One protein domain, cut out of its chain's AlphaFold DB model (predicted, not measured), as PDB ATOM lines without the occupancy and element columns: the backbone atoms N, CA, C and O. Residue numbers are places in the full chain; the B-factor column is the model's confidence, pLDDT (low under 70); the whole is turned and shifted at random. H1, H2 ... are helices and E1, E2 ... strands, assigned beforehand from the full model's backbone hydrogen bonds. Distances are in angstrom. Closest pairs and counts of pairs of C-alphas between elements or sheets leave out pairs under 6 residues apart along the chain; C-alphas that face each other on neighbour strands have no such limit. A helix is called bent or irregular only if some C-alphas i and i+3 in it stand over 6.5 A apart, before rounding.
ATOM      1  N   ASP A 389     222.683 208.688 171.567       85.00
ATOM      2  CA  ASP A 389     221.809 207.848 172.390       85.00
ATOM      3  C   ASP A 389     222.452 206.522 172.831       85.00
ATOM      4  O   ASP A 389     222.201 206.088 173.952       85.00
ATOM      5  N   GLU A 390     223.359 205.940 172.037       82.88
ATOM      6  CA  GLU A 390     224.040 204.669 172.350       82.88
ATOM      7  C   GLU A 390     224.754 204.686 173.716       82.88
ATOM      8  O   GLU A 390     224.723 203.704 174.459       82.88
ATOM      9  N   PHE A 391     225.386 205.806 174.083       82.56
ATOM     10  CA  PHE A 391     226.066 205.926 175.379       82.56
ATOM     11  C   PHE A 391     225.070 206.078 176.534       82.56
ATOM     12  O   PHE A 391     225.307 205.583 177.637       82.56
ATOM     13  N   TRP A 392     223.937 206.733 176.283       88.62
ATOM     14  CA  TRP A 392     222.916 207.003 177.292       88.62
ATOM     15  C   TRP A 392     221.987 205.811 177.532       88.62
ATOM     16  O   TRP A 392     221.509 205.652 178.655       88.62
ATOM     17  N   GLU A 393     221.793 204.930 176.546       88.06
ATOM     18  CA  GLU A 393     221.060 203.667 176.714       88.06
ATOM     19  C   GLU A 393     221.644 202.810 177.842       88.06
ATOM     20  O   GLU A 393     220.899 202.304 178.684       88.06
ATOM     21  N   ASN A 394     222.974 202.696 177.911       85.31
ATOM     22  CA  ASN A 394     223.644 201.937 178.969       85.31
ATOM     23  C   ASN A 394     223.380 202.548 180.349       85.31
ATOM     24  O   ASN A 394     222.959 201.838 181.261       85.31
ATOM     25  N   HIS A 395     223.530 203.866 180.493       88.56
ATOM     26  CA  HIS A 395     223.269 204.550 181.764       88.56
ATOM     27  C   HIS A 395     221.807 204.462 182.200       88.56
ATOM     28  O   HIS A 395     221.518 204.289 183.389       88.56
ATOM     29  N   ILE A 396     220.873 204.557 181.251       91.44
ATOM     30  CA  ILE A 396     219.455 204.349 181.524       91.44
ATOM     31  C   ILE A 396     219.219 202.918 181.993       91.44
ATOM     32  O   ILE A 396     218.581 202.711 183.022       91.44
ATOM     33  N   LYS A 397     219.751 201.922 181.287       89.44
ATOM     34  CA  LYS A 397     219.554 200.515 181.635       89.44
ATOM     35  C   LYS A 397     220.131 200.173 183.008       89.44
ATOM     36  O   LYS A 397     219.469 199.486 183.780       89.44
ATOM     37  N   GLU A 398     221.325 200.668 183.321       88.31
ATOM     38  CA  GLU A 398     222.007 200.414 184.594       88.31
ATOM     39  C   GLU A 398     221.279 201.037 185.788       88.31
ATOM     40  O   GLU A 398     221.100 200.372 186.808       88.31
ATOM     41  N   LYS A 399     220.841 202.298 185.674       91.25
ATOM     42  CA  LYS A 399     220.207 203.016 186.788       91.25
ATOM     43  C   LYS A 399     218.689 202.852 186.821       91.25
ATOM     44  O   LYS A 399     218.108 202.579 187.867       91.25
ATOM     45  N   TRP A 400     218.038 203.046 185.682       93.56
ATOM     46  CA  TRP A 400     216.586 203.170 185.560       93.56
ATOM     47  C   TRP A 400     215.905 201.907 185.040       93.56
ATOM     48  O   TRP A 400     214.696 201.770 185.221       93.56
ATOM     49  N   GLY A 401     216.647 200.962 184.455       90.56
ATOM     50  CA  GLY A 401     216.095 199.797 183.750       90.56
ATOM     51  C   GLY A 401     215.219 198.864 184.593       90.56
ATOM     52  O   GLY A 401     214.457 198.080 184.041       90.56
ATOM     53  N   ARG A 402     215.280 198.952 185.927       89.44
ATOM     54  CA  ARG A 402     214.361 198.233 186.825       89.44
ATOM     55  C   ARG A 402     212.995 198.922 186.975       89.44
ATOM     56  O   ARG A 402     211.997 198.264 187.266       89.44
ATOM     57  N   VAL A 403     212.963 200.244 186.843       91.19
ATOM     58  CA  VAL A 403     211.816 201.095 187.194       91.19
ATOM     59  C   VAL A 403     211.069 201.570 185.948       91.19
ATOM     60  O   VAL A 403     209.861 201.782 186.006       91.19
ATOM     61  N   ILE A 404     211.766 201.704 184.819       90.00
ATOM     62  CA  ILE A 404     211.181 202.131 183.548       90.00
ATOM     63  C   ILE A 404     211.069 200.957 182.572       90.00
ATOM     64  O   ILE A 404     211.885 200.040 182.583       90.00
ATOM     65  N   GLY A 405     210.063 201.012 181.702       85.62
ATOM     66  CA  GLY A 405     209.850 200.056 180.615       85.62
ATOM     67  C   GLY A 405     209.197 200.735 179.412       85.62
ATOM     68  O   GLY A 405     209.122 201.962 179.360       85.62
ATOM     69  N   ASP A 406     208.676 199.951 178.469       85.75
ATOM     70  CA  ASP A 406     208.142 200.429 177.180       85.75
ATOM     71  C   ASP A 406     207.134 201.579 177.287       85.75
ATOM     72  O   ASP A 406     207.126 202.483 176.453       85.75
ATOM     73  N   ALA A 407     206.292 201.571 178.323       83.25
ATOM     74  CA  ALA A 407     205.305 202.626 178.550       83.25
ATOM     75  C   ALA A 407     205.956 204.001 178.776       83.25
ATOM     76  O   ALA A 407     205.450 205.012 178.299       83.25
ATOM     77  N   VAL A 408     207.100 204.030 179.464       88.56
ATOM     78  CA  VAL A 408     207.855 205.260 179.735       88.56
ATOM     79  C   VAL A 408     208.494 205.783 178.452       88.56
ATOM     80  O   VAL A 408     208.436 206.982 178.195       88.56
ATOM     81  N   TYR A 409     209.056 204.895 177.627       88.06
ATOM     82  CA  TYR A 409     209.650 205.282 176.345       88.06
ATOM     83  C   TYR A 409     208.607 205.856 175.384       88.06
ATOM     84  O   TYR A 409     208.833 206.927 174.832       88.06
ATOM     85  N   LYS A 410     207.440 205.212 175.252       84.44
ATOM     86  CA  LYS A 410     206.331 205.720 174.424       84.44
ATOM     87  C   LYS A 410     205.833 207.084 174.889       84.44
ATOM     88  O   LYS A 410     205.542 207.949 174.066       84.44
ATOM     89  N   GLU A 411     205.745 207.279 176.201       82.81
ATOM     90  CA  GLU A 411     205.338 208.571 176.747       82.81
ATOM     91  C   GLU A 411     206.386 209.654 176.482       82.81
ATOM     92  O   GLU A 411     206.063 210.782 176.105       82.81
ATOM     93  N   TRP A 412     207.665 209.299 176.601       85.94
ATOM     94  CA  TRP A 412     208.753 210.207 176.275       85.94
ATOM     95  C   TRP A 412     208.789 210.579 174.785       85.94
ATOM     96  O   TRP A 412     208.928 211.756 174.454       85.94
ATOM     97  N   GLU A 413     208.591 209.616 173.878       84.12
ATOM     98  CA  GLU A 413     208.461 209.864 172.432       84.12
ATOM     99  C   GLU A 413     207.365 210.880 172.131       84.12
ATOM    100  O   GLU A 413     207.565 211.807 171.341       84.12
ATOM    101  N   TRP A 414     206.224 210.743 172.801       77.56
ATOM    102  CA  TRP A 414     205.102 211.645 172.627       77.56
ATOM    103  C   TRP A 414     205.418 213.063 173.128       77.56
ATOM    104  O   TRP A 414     205.158 214.041 172.422       77.56
ATOM    105  N   HIS A 415     206.083 213.198 174.280       75.56
ATOM    106  CA  HIS A 415     206.572 214.493 174.761       75.56
ATOM    107  C   HIS A 415     207.578 215.156 173.807       75.56
ATOM    108  O   HIS A 415     207.507 216.370 173.590       75.56
ATOM    109  N   ILE A 416     208.484 214.381 173.206       77.25
ATOM    110  CA  ILE A 416     209.444 214.878 172.211       77.25
ATOM    111  C   ILE A 416     208.728 215.333 170.934       77.25
ATOM    112  O   ILE A 416     209.066 216.391 170.400       77.25
ATOM    113  N   ALA A 417     207.734 214.578 170.456       76.81
ATOM    114  CA  ALA A 417     206.943 214.941 169.280       76.81
ATOM    115  C   ALA A 417     206.209 216.276 169.487       76.81
ATOM    116  O   ALA A 417     206.350 217.193 168.683       76.81
ATOM    117  N   ILE A 418     205.539 216.450 170.630       70.06
ATOM    118  CA  ILE A 418     204.844 217.706 170.953       70.06
ATOM    119  C   ILE A 418     205.809 218.883 171.066       70.06
ATOM    120  O   ILE A 418     205.494 219.990 170.620       70.06
ATOM    121  N   ALA A 419     206.976 218.670 171.678       69.44
ATOM    122  CA  ALA A 419     207.993 219.709 171.785       69.44
ATOM    123  C   ALA A 419     208.495 220.151 170.399       69.44
ATOM    124  O   ALA A 419     208.714 221.343 170.186       69.44
ATOM    125  N   LYS A 420     208.625 219.215 169.446       70.19
ATOM    126  CA  LYS A 420     208.991 219.504 168.050       70.19
ATOM    127  C   LYS A 420     207.885 220.248 167.296       70.19
ATOM    128  O   LYS A 420     208.200 221.156 166.531       70.19
ATOM    129  N   ASP A 421     206.623 219.922 167.560       66.62
ATOM    130  CA  ASP A 421     205.472 220.539 166.890       66.62
ATOM    131  C   ASP A 421     205.121 221.939 167.441       66.62
ATOM    132  O   ASP A 421     204.315 222.661 166.856       66.62
ATOM    133  N   GLY A 422     205.707 222.356 168.571       60.22
ATOM    134  CA  GLY A 422     205.527 223.699 169.147       60.22
ATOM    135  C   GLY A 422     204.123 223.992 169.707       60.22
ATOM    136  O   GLY A 422     203.847 225.117 170.129       60.22
ATOM    137  N   VAL A 423     203.241 222.988 169.758       54.00
ATOM    138  CA  VAL A 423     201.790 223.119 170.013       54.00
ATOM    139  C   VAL A 423     201.450 223.619 171.431       54.00
ATOM    140  O   VAL A 423     200.392 224.209 171.643       54.00
ATOM    141  N   LEU A 424     202.343 223.460 172.417       50.00
ATOM    142  CA  LEU A 424     202.073 223.804 173.826       50.00
ATOM    143  C   LEU A 424     202.427 225.243 174.248       50.00
ATOM    144  O   LEU A 424     202.133 225.629 175.382       50.00
ATOM    145  N   LEU A 425     203.005 226.074 173.371       44.66
ATOM    146  CA  LEU A 425     203.336 227.470 173.712       44.66
ATOM    147  C   LEU A 425     202.099 228.347 173.997       44.66
ATOM    148  O   LEU A 425     202.243 229.366 174.669       44.66
ATOM    149  N   ASN A 426     200.894 227.934 173.586       40.66
ATOM    150  CA  ASN A 426     199.663 228.708 173.800       40.66
ATOM    151  C   ASN A 426     198.923 228.420 175.120       40.66
ATOM    152  O   ASN A 426     198.043 229.194 175.487       40.66
ATOM    153  N   ASN A 427     199.280 227.369 175.868       42.41
ATOM    154  CA  ASN A 427     198.541 226.946 177.070       42.41
ATOM    155  C   ASN A 427     199.359 227.081 178.369       42.41
ATOM    156  O   ASN A 427     199.243 226.268 179.281       42.41
ATOM    157  N   SER A 435     196.999 221.285 190.453       45.19
ATOM    158  CA  SER A 435     196.019 220.435 189.792       45.19
ATOM    159  C   SER A 435     196.712 219.676 188.674       45.19
ATOM    160  O   SER A 435     197.336 220.267 187.795       45.19
ATOM    161  N   MET A 436     196.581 218.356 188.709       52.31
ATOM    162  CA  MET A 436     197.025 217.503 187.624       52.31
ATOM    163  C   MET A 436     196.224 217.834 186.365       52.31
ATOM    164  O   MET A 436     194.996 217.804 186.434       52.31
ATOM    165  N   GLY A 437     196.868 218.179 185.250       52.22
ATOM    166  CA  GLY A 437     196.139 218.453 184.007       52.22
ATOM    167  C   GLY A 437     195.453 217.213 183.415       52.22
ATOM    168  O   GLY A 437     195.315 216.177 184.064       52.22
ATOM    169  N   SER A 438     194.956 217.325 182.183       53.03
ATOM    170  CA  SER A 438     194.184 216.260 181.532       53.03
ATOM    171  C   SER A 438     195.082 215.153 180.977       53.03
ATOM    172  O   SER A 438     196.000 215.438 180.208       53.03
ATOM    173  N   PHE A 439     194.755 213.903 181.293       63.09
ATOM    174  CA  PHE A 439     195.393 212.710 180.736       63.09
ATOM    175  C   PHE A 439     194.516 212.104 179.643       63.09
ATOM    176  O   PHE A 439     193.289 212.171 179.727       63.09
ATOM    177  N   SER A 440     195.130 211.470 178.649       59.03
ATOM    178  CA  SER A 440     194.419 210.617 177.691       59.03
ATOM    179  C   SER A 440     195.114 209.261 177.565       59.03
ATOM    180  O   SER A 440     196.235 209.095 178.033       59.03
ATOM    181  N   GLY A 441     194.449 208.272 176.975       64.12
ATOM    182  CA  GLY A 441     195.005 206.926 176.821       64.12
ATOM    183  C   GLY A 441     194.610 205.954 177.932       64.12
ATOM    184  O   GLY A 441     193.705 206.202 178.730       64.12
ATOM    185  N   VAL A 442     195.266 204.794 177.921       69.25
ATOM    186  CA  VAL A 442     194.917 203.637 178.743       69.25
ATOM    187  C   VAL A 442     196.195 203.096 179.376       69.25
ATOM    188  O   VAL A 442     197.170 202.825 178.680       69.25
ATOM    189  N   TRP A 443     196.185 202.923 180.698       70.50
ATOM    190  CA  TRP A 443     197.331 202.401 181.446       70.50
ATOM    191  C   TRP A 443     197.881 201.088 180.848       70.50
ATOM    192  O   TRP A 443     197.082 200.225 180.483       70.50
ATOM    193  N   PRO A 444     199.216 200.898 180.796       66.62
ATOM    194  CA  PRO A 444     200.254 201.819 181.275       66.62
ATOM    195  C   PRO A 444     200.608 202.938 180.283       66.62
ATOM    196  O   PRO A 444     201.352 203.842 180.643       66.62
ATOM    197  N   ASN A 445     200.059 202.922 179.064       69.69
ATOM    198  CA  ASN A 445     200.314 203.925 178.024       69.69
ATOM    199  C   ASN A 445     199.381 205.137 178.201       69.69
ATOM    200  O   ASN A 445     198.396 205.312 177.475       69.69
ATOM    201  N   LEU A 446     199.661 205.936 179.228       68.50
ATOM    202  CA  LEU A 446     198.986 207.206 179.478       68.50
ATOM    203  C   LEU A 446     199.731 208.337 178.776       68.50
ATOM    204  O   LEU A 446     200.922 208.463 179.009       68.50
ATOM    205  N   TYR A 447     199.009 209.187 178.045       67.50
ATOM    206  CA  TYR A 447     199.499 210.456 177.512       67.50
ATOM    207  C   TYR A 447     199.313 211.563 178.546       67.50
ATOM    208  O   TYR A 447     198.192 212.020 178.817       67.50
ATOM    209  N   LEU A 448     200.419 211.988 179.145       65.31
ATOM    210  CA  LEU A 448     200.510 212.940 180.245       65.31
ATOM    211  C   LEU A 448     200.686 214.378 179.728       65.31
ATOM    212  O   LEU A 448     201.560 215.103 180.202       65.31
ATOM    213  N   SER A 449     199.816 214.810 178.801       54.88
ATOM    214  CA  SER A 449     199.778 216.092 178.050       54.88
ATOM    215  C   SER A 449     200.336 217.355 178.721       54.88
ATOM    216  O   SER A 449     200.785 218.262 178.024       54.88
ATOM    217  N   SER A 450     200.312 217.459 180.049       49.84
ATOM    218  CA  SER A 450     200.709 218.645 180.814       49.84
ATOM    219  C   SER A 450     201.683 218.373 181.972       49.84
ATOM    220  O   SER A 450     201.811 219.231 182.847       49.84
ATOM    221  N   TYR A 451     202.291 217.185 182.051       62.31
ATOM    222  CA  TYR A 451     202.942 216.688 183.274       62.31
ATOM    223  C   TYR A 451     204.476 216.757 183.294       62.31
ATOM    224  O   TYR A 451     205.098 216.405 184.296       62.31
ATOM    225  N   LEU A 452     205.081 217.291 182.229       58.72
ATOM    226  CA  LEU A 452     206.449 217.794 182.280       58.72
ATOM    227  C   LEU A 452     206.454 219.181 182.919       58.72
ATOM    228  O   LEU A 452     205.958 220.150 182.341       58.72
ATOM    229  N   GLU A 453     207.040 219.284 184.112       53.16
ATOM    230  CA  GLU A 453     207.058 220.532 184.892       53.16
ATOM    231  C   GLU A 453     207.826 221.657 184.158       53.16
ATOM    232  O   GLU A 453     207.539 222.839 184.358       53.16
ATOM    233  N   HIS A 454     208.744 221.318 183.236       54.19
ATOM    234  CA  HIS A 454     209.561 222.288 182.499       54.19
ATOM    235  C   HIS A 454     209.831 221.916 181.026       54.19
ATOM    236  O   HIS A 454     210.935 221.513 180.661       54.19
ATOM    237  N   PHE A 455     208.880 222.200 180.126       52.22
ATOM    238  CA  PHE A 455     209.072 222.087 178.662       52.22
ATOM    239  C   PHE A 455     210.218 222.948 178.096       52.22
ATOM    240  O   PHE A 455     210.704 222.701 176.995       52.22
ATOM    241  N   LYS A 456     210.705 223.943 178.852       52.22
ATOM    242  CA  LYS A 456     211.855 224.772 178.448       52.22
ATOM    243  C   LYS A 456     213.140 223.958 178.248       52.22
ATOM    244  O   LYS A 456     213.990 224.394 177.485       52.22
ATOM    245  N   VAL A 457     213.267 222.791 178.894       48.72
ATOM    246  CA  VAL A 457     214.422 221.883 178.737       48.72
ATOM    247  C   VAL A 457     214.416 221.185 177.368       48.72
ATOM    248  O   VAL A 457     215.480 220.895 176.827       48.72
ATOM    249  N   LEU A 458     213.231 220.975 176.784       53.28
ATOM    250  CA  LEU A 458     213.051 220.365 175.461       53.28
ATOM    251  C   LEU A 458     213.104 221.385 174.312       53.28
ATOM    252  O   LEU A 458     213.400 221.016 173.177       53.28
ATOM    253  N   ASN A 459     212.872 222.671 174.597       47.56
ATOM    254  CA  ASN A 459     213.001 223.746 173.613       47.56
ATOM    255  C   ASN A 459     214.480 224.098 173.372       47.56
ATOM    256  O   ASN A 459     215.028 225.037 173.947       47.56
ATOM    257  N   GLY A 460     215.127 223.333 172.492       52.34
ATOM    258  CA  GLY A 460     216.487 223.572 172.009       52.34
ATOM    259  C   GLY A 460     217.066 222.366 171.263       52.34
ATOM    260  O   GLY A 460     216.409 221.340 171.123       52.34
ATOM    261  N   LYS A 461     218.333 222.468 170.826       47.91
ATOM    262  CA  LYS A 461     219.110 221.410 170.130       47.91
ATOM    263  C   LYS A 461     219.119 220.027 170.825       47.91
ATOM    264  O   LYS A 461     219.519 219.060 170.191       47.91
ATOM    265  N   ASN A 462     218.676 219.932 172.082       49.34
ATOM    266  CA  ASN A 462     218.611 218.700 172.873       49.34
ATOM    267  C   ASN A 462     217.476 217.739 172.466       49.34
ATOM    268  O   ASN A 462     217.513 216.583 172.873       49.34
ATOM    269  N   SER A 463     216.494 218.161 171.658       52.69
ATOM    270  CA  SER A 463     215.408 217.283 171.172       52.69
ATOM    271  C   SER A 463     215.856 216.224 170.149       52.69
ATOM    272  O   SER A 463     215.053 215.382 169.733       52.69
ATOM    273  N   ASN A 464     217.129 216.265 169.742       59.75
ATOM    274  CA  ASN A 464     217.756 215.270 168.874       59.75
ATOM    275  C   ASN A 464     218.377 214.092 169.647       59.75
ATOM    276  O   ASN A 464     218.665 213.082 169.020       59.75
ATOM    277  N   ASN A 465     218.553 214.211 170.968       75.88
ATOM    278  CA  ASN A 465     219.231 213.216 171.806       75.88
ATOM    279  C   ASN A 465     218.204 212.614 172.782       75.88
ATOM    280  O   ASN A 465     218.009 213.111 173.902       75.88
ATOM    281  N   PHE A 466     217.456 211.615 172.311       84.06
ATOM    282  CA  PHE A 466     216.268 211.072 172.975       84.06
ATOM    283  C   PHE A 466     216.586 210.485 174.355       84.06
ATOM    284  O   PHE A 466     215.927 210.826 175.340       84.06
ATOM    285  N   MET A 467     217.631 209.663 174.444       87.56
ATOM    286  CA  MET A 467     218.025 208.966 175.670       87.56
ATOM    287  C   MET A 467     218.700 209.917 176.654       87.56
ATOM    288  O   MET A 467     218.395 209.905 177.846       87.56
ATOM    289  N   MET A 468     219.564 210.809 176.169       86.81
ATOM    290  CA  MET A 468     220.201 211.816 177.022       86.81
ATOM    291  C   MET A 468     219.165 212.715 177.705       86.81
ATOM    292  O   MET A 468     219.225 212.954 178.914       86.81
ATOM    293  N   SER A 469     218.202 213.216 176.931       84.81
ATOM    294  CA  SER A 469     217.152 214.091 177.453       84.81
ATOM    295  C   SER A 469     216.231 213.356 178.433       84.81
ATOM    296  O   SER A 469     215.945 213.905 179.499       84.81
ATOM    297  N   LEU A 470     215.870 212.095 178.149       88.38
ATOM    298  CA  LEU A 470     215.125 211.240 179.080       88.38
ATOM    299  C   LEU A 470     215.869 211.070 180.405       88.38
ATOM    300  O   LEU A 470     215.292 211.296 181.469       88.38
ATOM    301  N   TYR A 471     217.157 210.714 180.347       90.50
ATOM    302  CA  TYR A 471     217.977 210.495 181.535       90.50
ATOM    303  C   TYR A 471     217.964 211.724 182.445       90.50
ATOM    304  O   TYR A 471     217.705 211.607 183.641       90.50
ATOM    305  N   PHE A 472     218.195 212.919 181.894       86.94
ATOM    306  CA  PHE A 472     218.189 214.143 182.697       86.94
ATOM    307  C   PHE A 472     216.805 214.505 183.221       86.94
ATOM    308  O   PHE A 472     216.695 214.991 184.345       86.94
ATOM    309  N   SER A 473     215.747 214.265 182.453       86.12
ATOM    310  CA  SER A 473     214.384 214.513 182.916       86.12
ATOM    311  C   SER A 473     213.984 213.610 184.086       86.12
ATOM    312  O   SER A 473     213.335 214.084 185.025       86.12
ATOM    313  N   LEU A 474     214.446 212.357 184.086       90.56
ATOM    314  CA  LEU A 474     214.326 211.442 185.221       90.56
ATOM    315  C   LEU A 474     215.192 211.903 186.404       90.56
ATOM    316  O   LEU A 474     214.683 212.059 187.511       90.56
ATOM    317  N   GLU A 475     216.474 212.195 186.165       89.62
ATOM    318  CA  GLU A 475     217.443 212.577 187.203       89.62
ATOM    319  C   GLU A 475     217.044 213.856 187.945       89.62
ATOM    320  O   GLU A 475     217.235 213.970 189.150       89.62
ATOM    321  N   THR A 476     216.471 214.819 187.226       83.19
ATOM    322  CA  THR A 476     216.035 216.108 187.781       83.19
ATOM    323  C   THR A 476     214.647 216.059 188.412       83.19
ATOM    324  O   THR A 476     214.215 217.052 188.997       83.19
ATOM    325  N   GLY A 477     213.923 214.943 188.278       84.25
ATOM    326  CA  GLY A 477     212.553 214.824 188.772       84.25
ATOM    327  C   GLY A 477     211.552 215.719 188.038       84.25
ATOM    328  O   GLY A 477     210.527 216.091 188.609       84.25
ATOM    329  N   THR A 478     211.844 216.108 186.794       81.62
ATOM    330  CA  THR A 478     210.946 216.950 185.979       81.62
ATOM    331  C   THR A 478     209.901 216.137 185.222       81.62
ATOM    332  O   THR A 478     208.908 216.705 184.760       81.62
ATOM    333  N   PHE A 479     210.108 214.821 185.122       83.75
ATOM    334  CA  PHE A 479     209.236 213.884 184.430       83.75
ATOM    335  C   PHE A 479     208.562 212.922 185.411       83.75
ATOM    336  O   PHE A 479     209.223 212.224 186.182       83.75
ATOM    337  N   TRP A 480     207.231 212.900 185.367       85.88
ATOM    338  CA  TRP A 480     206.421 211.875 186.016       85.88
ATOM    339  C   TRP A 480     206.148 210.759 185.023       85.88
ATOM    340  O   TRP A 480     205.778 211.037 183.888       85.88
ATOM    341  N   PHE A 481     206.272 209.511 185.457       87.62
ATOM    342  CA  PHE A 481     206.125 208.371 184.562       87.62
ATOM    343  C   PHE A 481     205.357 207.216 185.221       87.62
ATOM    344  O   PHE A 481     205.316 207.126 186.454       87.62
ATOM    345  N   PRO A 482     204.705 206.348 184.425       88.62
ATOM    346  CA  PRO A 482     203.957 205.209 184.943       88.62
ATOM    347  C   PRO A 482     204.897 204.135 185.497       88.62
ATOM    348  O   PRO A 482     205.798 203.659 184.808       88.62
ATOM    349  N   ALA A 483     204.646 203.725 186.736       91.75
ATOM    350  CA  ALA A 483     205.324 202.623 187.397       91.75
ATOM    351  C   ALA A 483     204.373 201.879 188.346       91.75
ATOM    352  O   ALA A 483     203.232 202.281 188.587       91.75
ATOM    353  N   GLU A 484     204.859 200.782 188.902       91.81
ATOM    354  CA  GLU A 484     204.173 200.004 189.922       91.81
ATOM    355  C   GLU A 484     204.885 200.179 191.263       91.81
ATOM    356  O   GLU A 484     206.103 200.010 191.361       91.81
ATOM    357  N   VAL A 485     204.124 200.540 192.298       91.69
ATOM    358  CA  VAL A 485     204.654 200.836 193.634       91.69
ATOM    359  C   VAL A 485     204.135 199.822 194.637       91.69
ATOM    360  O   VAL A 485     202.926 199.686 194.827       91.69
ATOM    361  N   TYR A 486     205.060 199.163 195.329       88.69
ATOM    362  CA  TYR A 486     204.753 198.297 196.458       88.69
ATOM    363  C   TYR A 486     204.310 199.152 197.648       88.69
ATOM    364  O   TYR A 486     205.010 200.075 198.075       88.69
ATOM    365  N   LYS A 487     203.150 198.846 198.225       82.12
ATOM    366  CA  LYS A 487     202.680 199.471 199.462       82.12
ATOM    367  C   LYS A 487     201.885 198.468 200.279       82.12
ATOM    368  O   LYS A 487     200.802 198.040 199.893       82.12
ATOM    369  N   GLY A 488     202.413 198.104 201.445       73.62
ATOM    370  CA  GLY A 488     201.829 197.009 202.213       73.62
ATOM    371  C   GLY A 488     201.884 195.706 201.407       73.62
ATOM    372  O   GLY A 488     202.924 195.363 200.846       73.62
ATOM    373  N   LEU A 489     200.758 195.002 201.332       71.06
ATOM    374  CA  LEU A 489     200.617 193.730 200.610       71.06
ATOM    375  C   LEU A 489     200.142 193.907 199.161       71.06
ATOM    376  O   LEU A 489     199.758 192.933 198.513       71.06
ATOM    377  N   MET A 490     200.123 195.150 198.686       83.00
ATOM    378  CA  MET A 490     199.545 195.542 197.411       83.00
ATOM    379  C   MET A 490     200.603 196.184 196.522       83.00
ATOM    380  O   MET A 490     201.522 196.855 197.004       83.00
ATOM    381  N   ILE A 491     200.424 196.032 195.217       89.38
ATOM    382  CA  ILE A 491     201.081 196.854 194.210       89.38
ATOM    383  C   ILE A 491     200.030 197.769 193.603       89.38
ATOM    384  O   ILE A 491     199.019 197.304 193.068       89.38
ATOM    385  N   HIS A 492     200.309 199.067 193.662       87.12
ATOM    386  CA  HIS A 492     199.494 200.091 193.031       87.12
ATOM    387  C   HIS A 492     200.113 200.528 191.710       87.12
ATOM    388  O   HIS A 492     201.305 200.840 191.637       87.12
ATOM    389  N   ASN A 493     199.268 200.650 190.693       87.88
ATOM    390  CA  ASN A 493     199.592 201.398 189.486       87.88
ATOM    391  C   ASN A 493     199.661 202.892 189.835       87.88
ATOM    392  O   ASN A 493     198.676 203.476 190.300       87.88
ATOM    393  N   ALA A 494     200.830 203.505 189.659       88.50
ATOM    394  CA  ALA A 494     201.095 204.859 190.122       88.50
ATOM    395  C   ALA A 494     201.945 205.663 189.132       88.50
ATOM    396  O   ALA A 494     202.833 205.143 188.466       88.50
ATOM    397  N   LEU A 495     201.718 206.974 189.089       88.25
ATOM    398  CA  LEU A 495     202.690 207.895 188.513       88.25
ATOM    399  C   LEU A 495     203.752 208.184 189.562       88.25
ATOM    400  O   LEU A 495     203.423 208.602 190.678       88.25
ATOM    401  N   VAL A 496     205.011 207.983 189.195       91.12
ATOM    402  CA  VAL A 496     206.154 208.232 190.067       91.12
ATOM    403  C   VAL A 496     207.019 209.354 189.517       91.12
ATOM    404  O   VAL A 496     207.119 209.556 188.309       91.12
ATOM    405  N   LYS A 497     207.644 210.088 190.430       90.69
ATOM    406  CA  LYS A 497     208.654 211.106 190.146       90.69
ATOM    407  C   LYS A 497     209.815 210.901 191.093       90.69
ATOM    408  O   LYS A 497     209.612 210.748 192.298       90.69
ATOM    409  N   TYR A 498     211.015 210.910 190.540       93.50
ATOM    410  CA  TYR A 498     212.241 210.806 191.313       93.50
ATOM    411  C   TYR A 498     212.598 212.143 191.970       93.50
ATOM    412  O   TYR A 498     212.355 213.212 191.412       93.50
ATOM    413  N   ASP A 499     213.176 212.074 193.161       90.94
ATOM    414  CA  ASP A 499     213.759 213.193 193.881       90.94
ATOM    415  C   ASP A 499     215.243 212.906 194.136       90.94
ATOM    416  O   ASP A 499     215.609 212.060 194.955       90.94
ATOM    417  N   SER A 500     216.107 213.643 193.438       88.81
ATOM    418  CA  SER A 500     217.555 213.480 193.524       88.81
ATOM    419  C   SER A 500     218.148 213.909 194.864       88.81
ATOM    420  O   SER A 500     219.255 213.484 195.181       88.81
ATOM    421  N   GLN A 501     217.465 214.760 195.640       89.75
ATOM    422  CA  GLN A 501     217.984 215.227 196.930       89.75
ATOM    423  C   GLN A 501     217.893 214.134 197.992       89.75
ATOM    424  O   GLN A 501     218.822 213.943 198.772       89.75
ATOM    425  N   SER A 502     216.769 213.420 198.009       90.12
ATOM    426  CA  SER A 502     216.520 212.318 198.939       90.12
ATOM    427  C   SER A 502     216.909 210.951 198.372       90.12
ATOM    428  O   SER A 502     216.985 209.995 199.136       90.12
ATOM    429  N   ASN A 503     217.179 210.849 197.064       92.88
ATOM    430  CA  ASN A 503     217.376 209.591 196.334       92.88
ATOM    431  C   ASN A 503     216.176 208.633 196.480       92.88
ATOM    432  O   ASN A 503     216.331 207.430 196.695       92.88
ATOM    433  N   THR A 504     214.962 209.177 196.379       94.62
ATOM    434  CA  THR A 504     213.710 208.421 196.533       94.62
ATOM    435  C   THR A 504     212.656 208.853 195.516       94.62
ATOM    436  O   THR A 504     212.854 209.790 194.746       94.62
ATOM    437  N   PHE A 505     211.509 208.176 195.518       94.06
ATOM    438  CA  PHE A 505     210.366 208.489 194.675       94.06
ATOM    439  C   PHE A 505     209.213 209.125 195.456       94.06
ATOM    440  O   PHE A 505     208.945 208.835 196.627       94.06
ATOM    441  N   GLN A 506     208.469 209.967 194.752       92.00
ATOM    442  CA  GLN A 506     207.130 210.401 195.116       92.00
ATOM    443  C   GLN A 506     206.147 209.690 194.197       92.00
ATOM    444  O   GLN A 506     206.371 209.648 192.991       92.00
ATOM    445  N   ALA A 507     205.056 209.163 194.746       91.06
ATOM    446  CA  ALA A 507     204.069 208.431 193.960       91.06
ATOM    447  C   ALA A 507     202.666 209.007 194.140       91.06
ATOM    448  O   ALA A 507     202.277 209.427 195.236       91.06
ATOM    449  N   ARG A 508     201.882 208.985 193.063       86.31
ATOM    450  CA  ARG A 508     200.448 209.286 193.059       86.31
ATOM    451  C   ARG A 508     199.685 208.159 192.374       86.31
ATOM    452  O   ARG A 508     200.124 207.658 191.348       86.31
ATOM    453  N   TYR A 509     198.532 207.796 192.923       80.44
ATOM    454  CA  TYR A 509     197.674 206.736 192.388       80.44
ATOM    455  C   TYR A 509     196.291 207.287 192.031       80.44
ATOM    456  O   TYR A 509     195.864 208.325 192.554       80.44
ATOM    457  N   GLN A 510     195.603 206.595 191.128       73.25
ATOM    458  CA  GLN A 510     194.322 207.031 190.586       73.25
ATOM    459  C   GLN A 510     193.158 206.496 191.437       73.25
ATOM    460  O   GLN A 510     192.830 205.317 191.384       73.25
ATOM    461  N   ASN A 511     192.507 207.372 192.206       67.50
ATOM    462  CA  ASN A 511     191.289 207.071 192.966       67.50
ATOM    463  C   ASN A 511     190.423 208.334 193.121       67.50
ATOM    464  O   ASN A 511     190.664 209.172 193.999       67.50
ATOM    465  N   GLY A 512     189.444 208.502 192.223       62.00
ATOM    466  CA  GLY A 512     188.617 209.717 192.154       62.00
ATOM    467  C   GLY A 512     189.442 210.994 191.927       62.00
ATOM    468  O   GLY A 512     189.121 212.041 192.481       62.00
ATOM    469  N   GLY A 513     190.554 210.872 191.194       67.88
ATOM    470  CA  GLY A 513     191.622 211.868 191.062       67.88
ATOM    471  C   GLY A 513     192.991 211.264 191.397       67.88
ATOM    472  O   GLY A 513     193.086 210.086 191.736       67.88
ATOM    473  N   TRP A 514     194.059 212.055 191.310       73.69
ATOM    474  CA  TRP A 514     195.415 211.575 191.583       73.69
ATOM    475  C   TRP A 514     195.888 211.952 192.982       73.69
ATOM    476  O   TRP A 514     196.390 213.055 193.230       73.69
ATOM    477  N   ARG A 515     195.727 211.013 193.910       75.94
ATOM    478  CA  ARG A 515     196.056 211.217 195.321       75.94
ATOM    479  C   ARG A 515     197.505 210.847 195.588       75.94
ATOM    480  O   ARG A 515     198.042 209.933 194.970       75.94
ATOM    481  N   CYS A 516     198.131 211.544 196.534       81.38
ATOM    482  CA  CYS A 516     199.463 211.186 197.014       81.38
ATOM    483  C   CYS A 516     199.426 209.771 197.609       81.38
ATOM    484  O   CYS A 516     198.682 209.515 198.555       81.38
ATOM    485  N   LEU A 517     200.209 208.857 197.038       81.94
ATOM    486  CA  LEU A 517     200.398 207.509 197.564       81.94
ATOM    487  C   LEU A 517     201.454 207.517 198.675       81.94
ATOM    488  O   LEU A 517     201.301 206.813 199.674       81.94
ATOM    489  N   GLY A 518     202.494 208.337 198.519       82.88
ATOM    490  CA  GLY A 518     203.572 208.498 199.484       82.88
ATOM    491  C   GLY A 518     204.701 209.379 198.951       82.88
ATOM    492  O   GLY A 518     204.796 209.643 197.749       82.88
ATOM    493  N   LYS A 519     205.551 209.827 199.874       83.81
ATOM    494  CA  LYS A 519     206.863 210.430 199.607       83.81
ATOM    495  C   LYS A 519     207.933 209.522 200.215       83.81
ATOM    496  O   LYS A 519     207.603 208.739 201.105       83.81
ATOM    497  N   ASN A 520     209.182 209.669 199.783       89.00
ATOM    498  CA  ASN A 520     210.319 208.889 200.276       89.00
ATOM    499  C   ASN A 520     210.205 207.387 199.982       89.00
ATOM    500  O   ASN A 520     210.498 206.548 200.828       89.00
ATOM    501  N   ILE A 521     209.720 207.045 198.789       90.75
ATOM    502  CA  ILE A 521     209.588 205.655 198.352       90.75
ATOM    503  C   ILE A 521     210.950 205.187 197.833       90.75
ATOM    504  O   ILE A 521     211.484 205.743 196.877       90.75
ATOM    505  N   GLU A 522     211.513 204.178 198.485       91.88
ATOM    506  CA  GLU A 522     212.792 203.556 198.130       91.88
ATOM    507  C   GLU A 522     212.759 202.925 196.727       91.88
ATOM    508  O   GLU A 522     211.714 202.458 196.266       91.88
ATOM    509  N   TRP A 523     213.921 202.821 196.074       92.12
ATOM    510  CA  TRP A 523     214.069 202.158 194.768       92.12
ATOM    511  C   TRP A 523     213.554 200.717 194.768       92.12
ATOM    512  O   TRP A 523     212.988 200.256 193.779       92.12
ATOM    513  N   ASP A 524     213.700 200.012 195.894       89.50
ATOM    514  CA  ASP A 524     213.233 198.634 196.032       89.50
ATOM    515  C   ASP A 524     211.712 198.481 195.998       89.50
ATOM    516  O   ASP A 524     211.215 197.391 195.705       89.50
ATOM    517  N   MET A 525     210.996 199.580 196.229       90.25
ATOM    518  CA  MET A 525     209.543 199.648 196.303       90.25
ATOM    519  C   MET A 525     208.902 200.111 194.993       90.25
ATOM    520  O   MET A 525     207.686 200.292 194.956       90.25
ATOM    521  N   VAL A 526     209.681 200.285 193.922       92.50
ATOM    522  CA  VAL A 526     209.175 200.675 192.602       92.50
ATOM    523  C   VAL A 526     209.692 199.712 191.537       92.50
ATOM    524  O   VAL A 526     210.853 199.300 191.553       92.50
ATOM    525  N   ARG A 527     208.830 199.340 190.591       91.50
ATOM    526  CA  ARG A 527     209.206 198.565 189.404       91.50
ATOM    527  C   ARG A 527     208.484 199.065 188.159       91.50
ATOM    528  O   ARG A 527     207.458 199.738 188.259       91.50
ATOM    529  N   ALA A 528     208.997 198.687 186.993       90.62
ATOM    530  CA  ALA A 528     208.269 198.858 185.744       90.62
ATOM    531  C   ALA A 528     206.935 198.076 185.778       90.62
ATOM    532  O   ALA A 528     206.877 197.002 186.391       90.62
TER     533      ALA A 528
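This is residues 389 to 427 and 435 to 528 of the 656 residues of an uncharacterized protein of Vigna unguiculata (UniProt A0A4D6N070). A strongly twisted sheet, a meander of four strands E3, E4, E5 and E6, each the antiparallel neighbour of the one before, makes one part; the helices gather at one end of it, where H2 and H5, crossed, meet the sheet with parts of their lengths. H1 packs side by side on H5, the small hairpin E1 and E2 packs on H2, and H3 and H4 lie far out. The 133 printed residues hold five named helices and six named strands, in the order H1 H2 H3 E1 E2 H4 H5 E3 E4 E5 E6, class mixed. The whole is compact, with a radius of gyration of the C-alphas of 14.5 A and spans of 44 by 35 by 26 A.

Begin at the sheet. E3, residues 481 to 487, is an edge strand and forms a hairpin with E4, residues 490 to 499; look for N 483 and O 494, 2.9 A apart. E4 bends by 80 degrees at residue 493. E4 and E5, residues 504 to 510, form a hairpin, with N 497 and O 506 at 2.9 A. E5 and E6, residues 514 to 521, the other edge strand, form a hairpin, with N 505 and O 521 at 2.8 A. Residues 484 to 485 of E3 also pair, antiparallel, with residues 526 to 527. H2, residues 406 to 421, only grazes this sheet, with residues 407 to 412; its closest C-alphas to E3 are those of Val 408 and Phe 481, 6.0 A. H5, residues 466 to 475, only grazes it with residues 473 to 475. H2, with residues 412 to 416 alone, and H5 only just touch, with 3 pairs of C-alphas within 8 A, the closest Trp 412 and Leu 470 at 7.0 A; at 72 degrees they are only just about perpendicular. H1, residues 389 to 399, touches H5, closest at the C-alphas of Asp 389 and Met 467, 5.1 A, the same way at a shallow tilt of 31 degrees. E1, residues 440 to 442, and E2, residues 445 to 447, form an antiparallel hairpin, with N 447 and O 440 at 2.8 A; C-alphas 407 of H2 and 445 of E2 are their closest, 5.2 A. H4, residues 461 to 464, only just touches residues 416 to 420 of H2, with 3 pairs within 8 A, the closest C-alphas those of Ile 416 and Ser 463, 6.5 A. H3, residues 423 to 426, is close to H2 but not clearly touching: C-alphas 418 and 424, the closest, are 7.3 A apart. In H2 and H5 every O i to N i+4 pair is within hydrogen-bond range, in H1 5 of 7; H3 and H4 are too short for such a pair.

Find C-alpha 389 at (221.809, 207.848, 172.390), where H1 begins; it runs 15.3 A. From C-alpha 406 at (208.142, 200.429, 177.180), H2 runs 22.7 A. H3 is irregular, with C-alphas 423 and 426 7.1 A apart; H4 is neither bent nor irregular, but only just, with C-alphas 461 and 464 6.4 A apart. H5 runs 14.4 A, E3 17.7 A, E4 22.9 A, E5 20.3 A and E6 16.8 A, to C-alpha 521 at (209.588, 205.655, 198.352). E1 and E2 have three residues each.

The two C-alphas farthest apart are those of Lys 461 and Leu 489, 45.1 A. Residues 428 to 434 are not printed, and C-alphas 427 and 435 stand 14.5 A apart across the cut. The link from E2 to H4, residues 448 to 460, is long. The mean pLDDT of the printed part is 77.2; 40 residues are under 70, among them 421 to 427, 435 to 442 and 444 to 464.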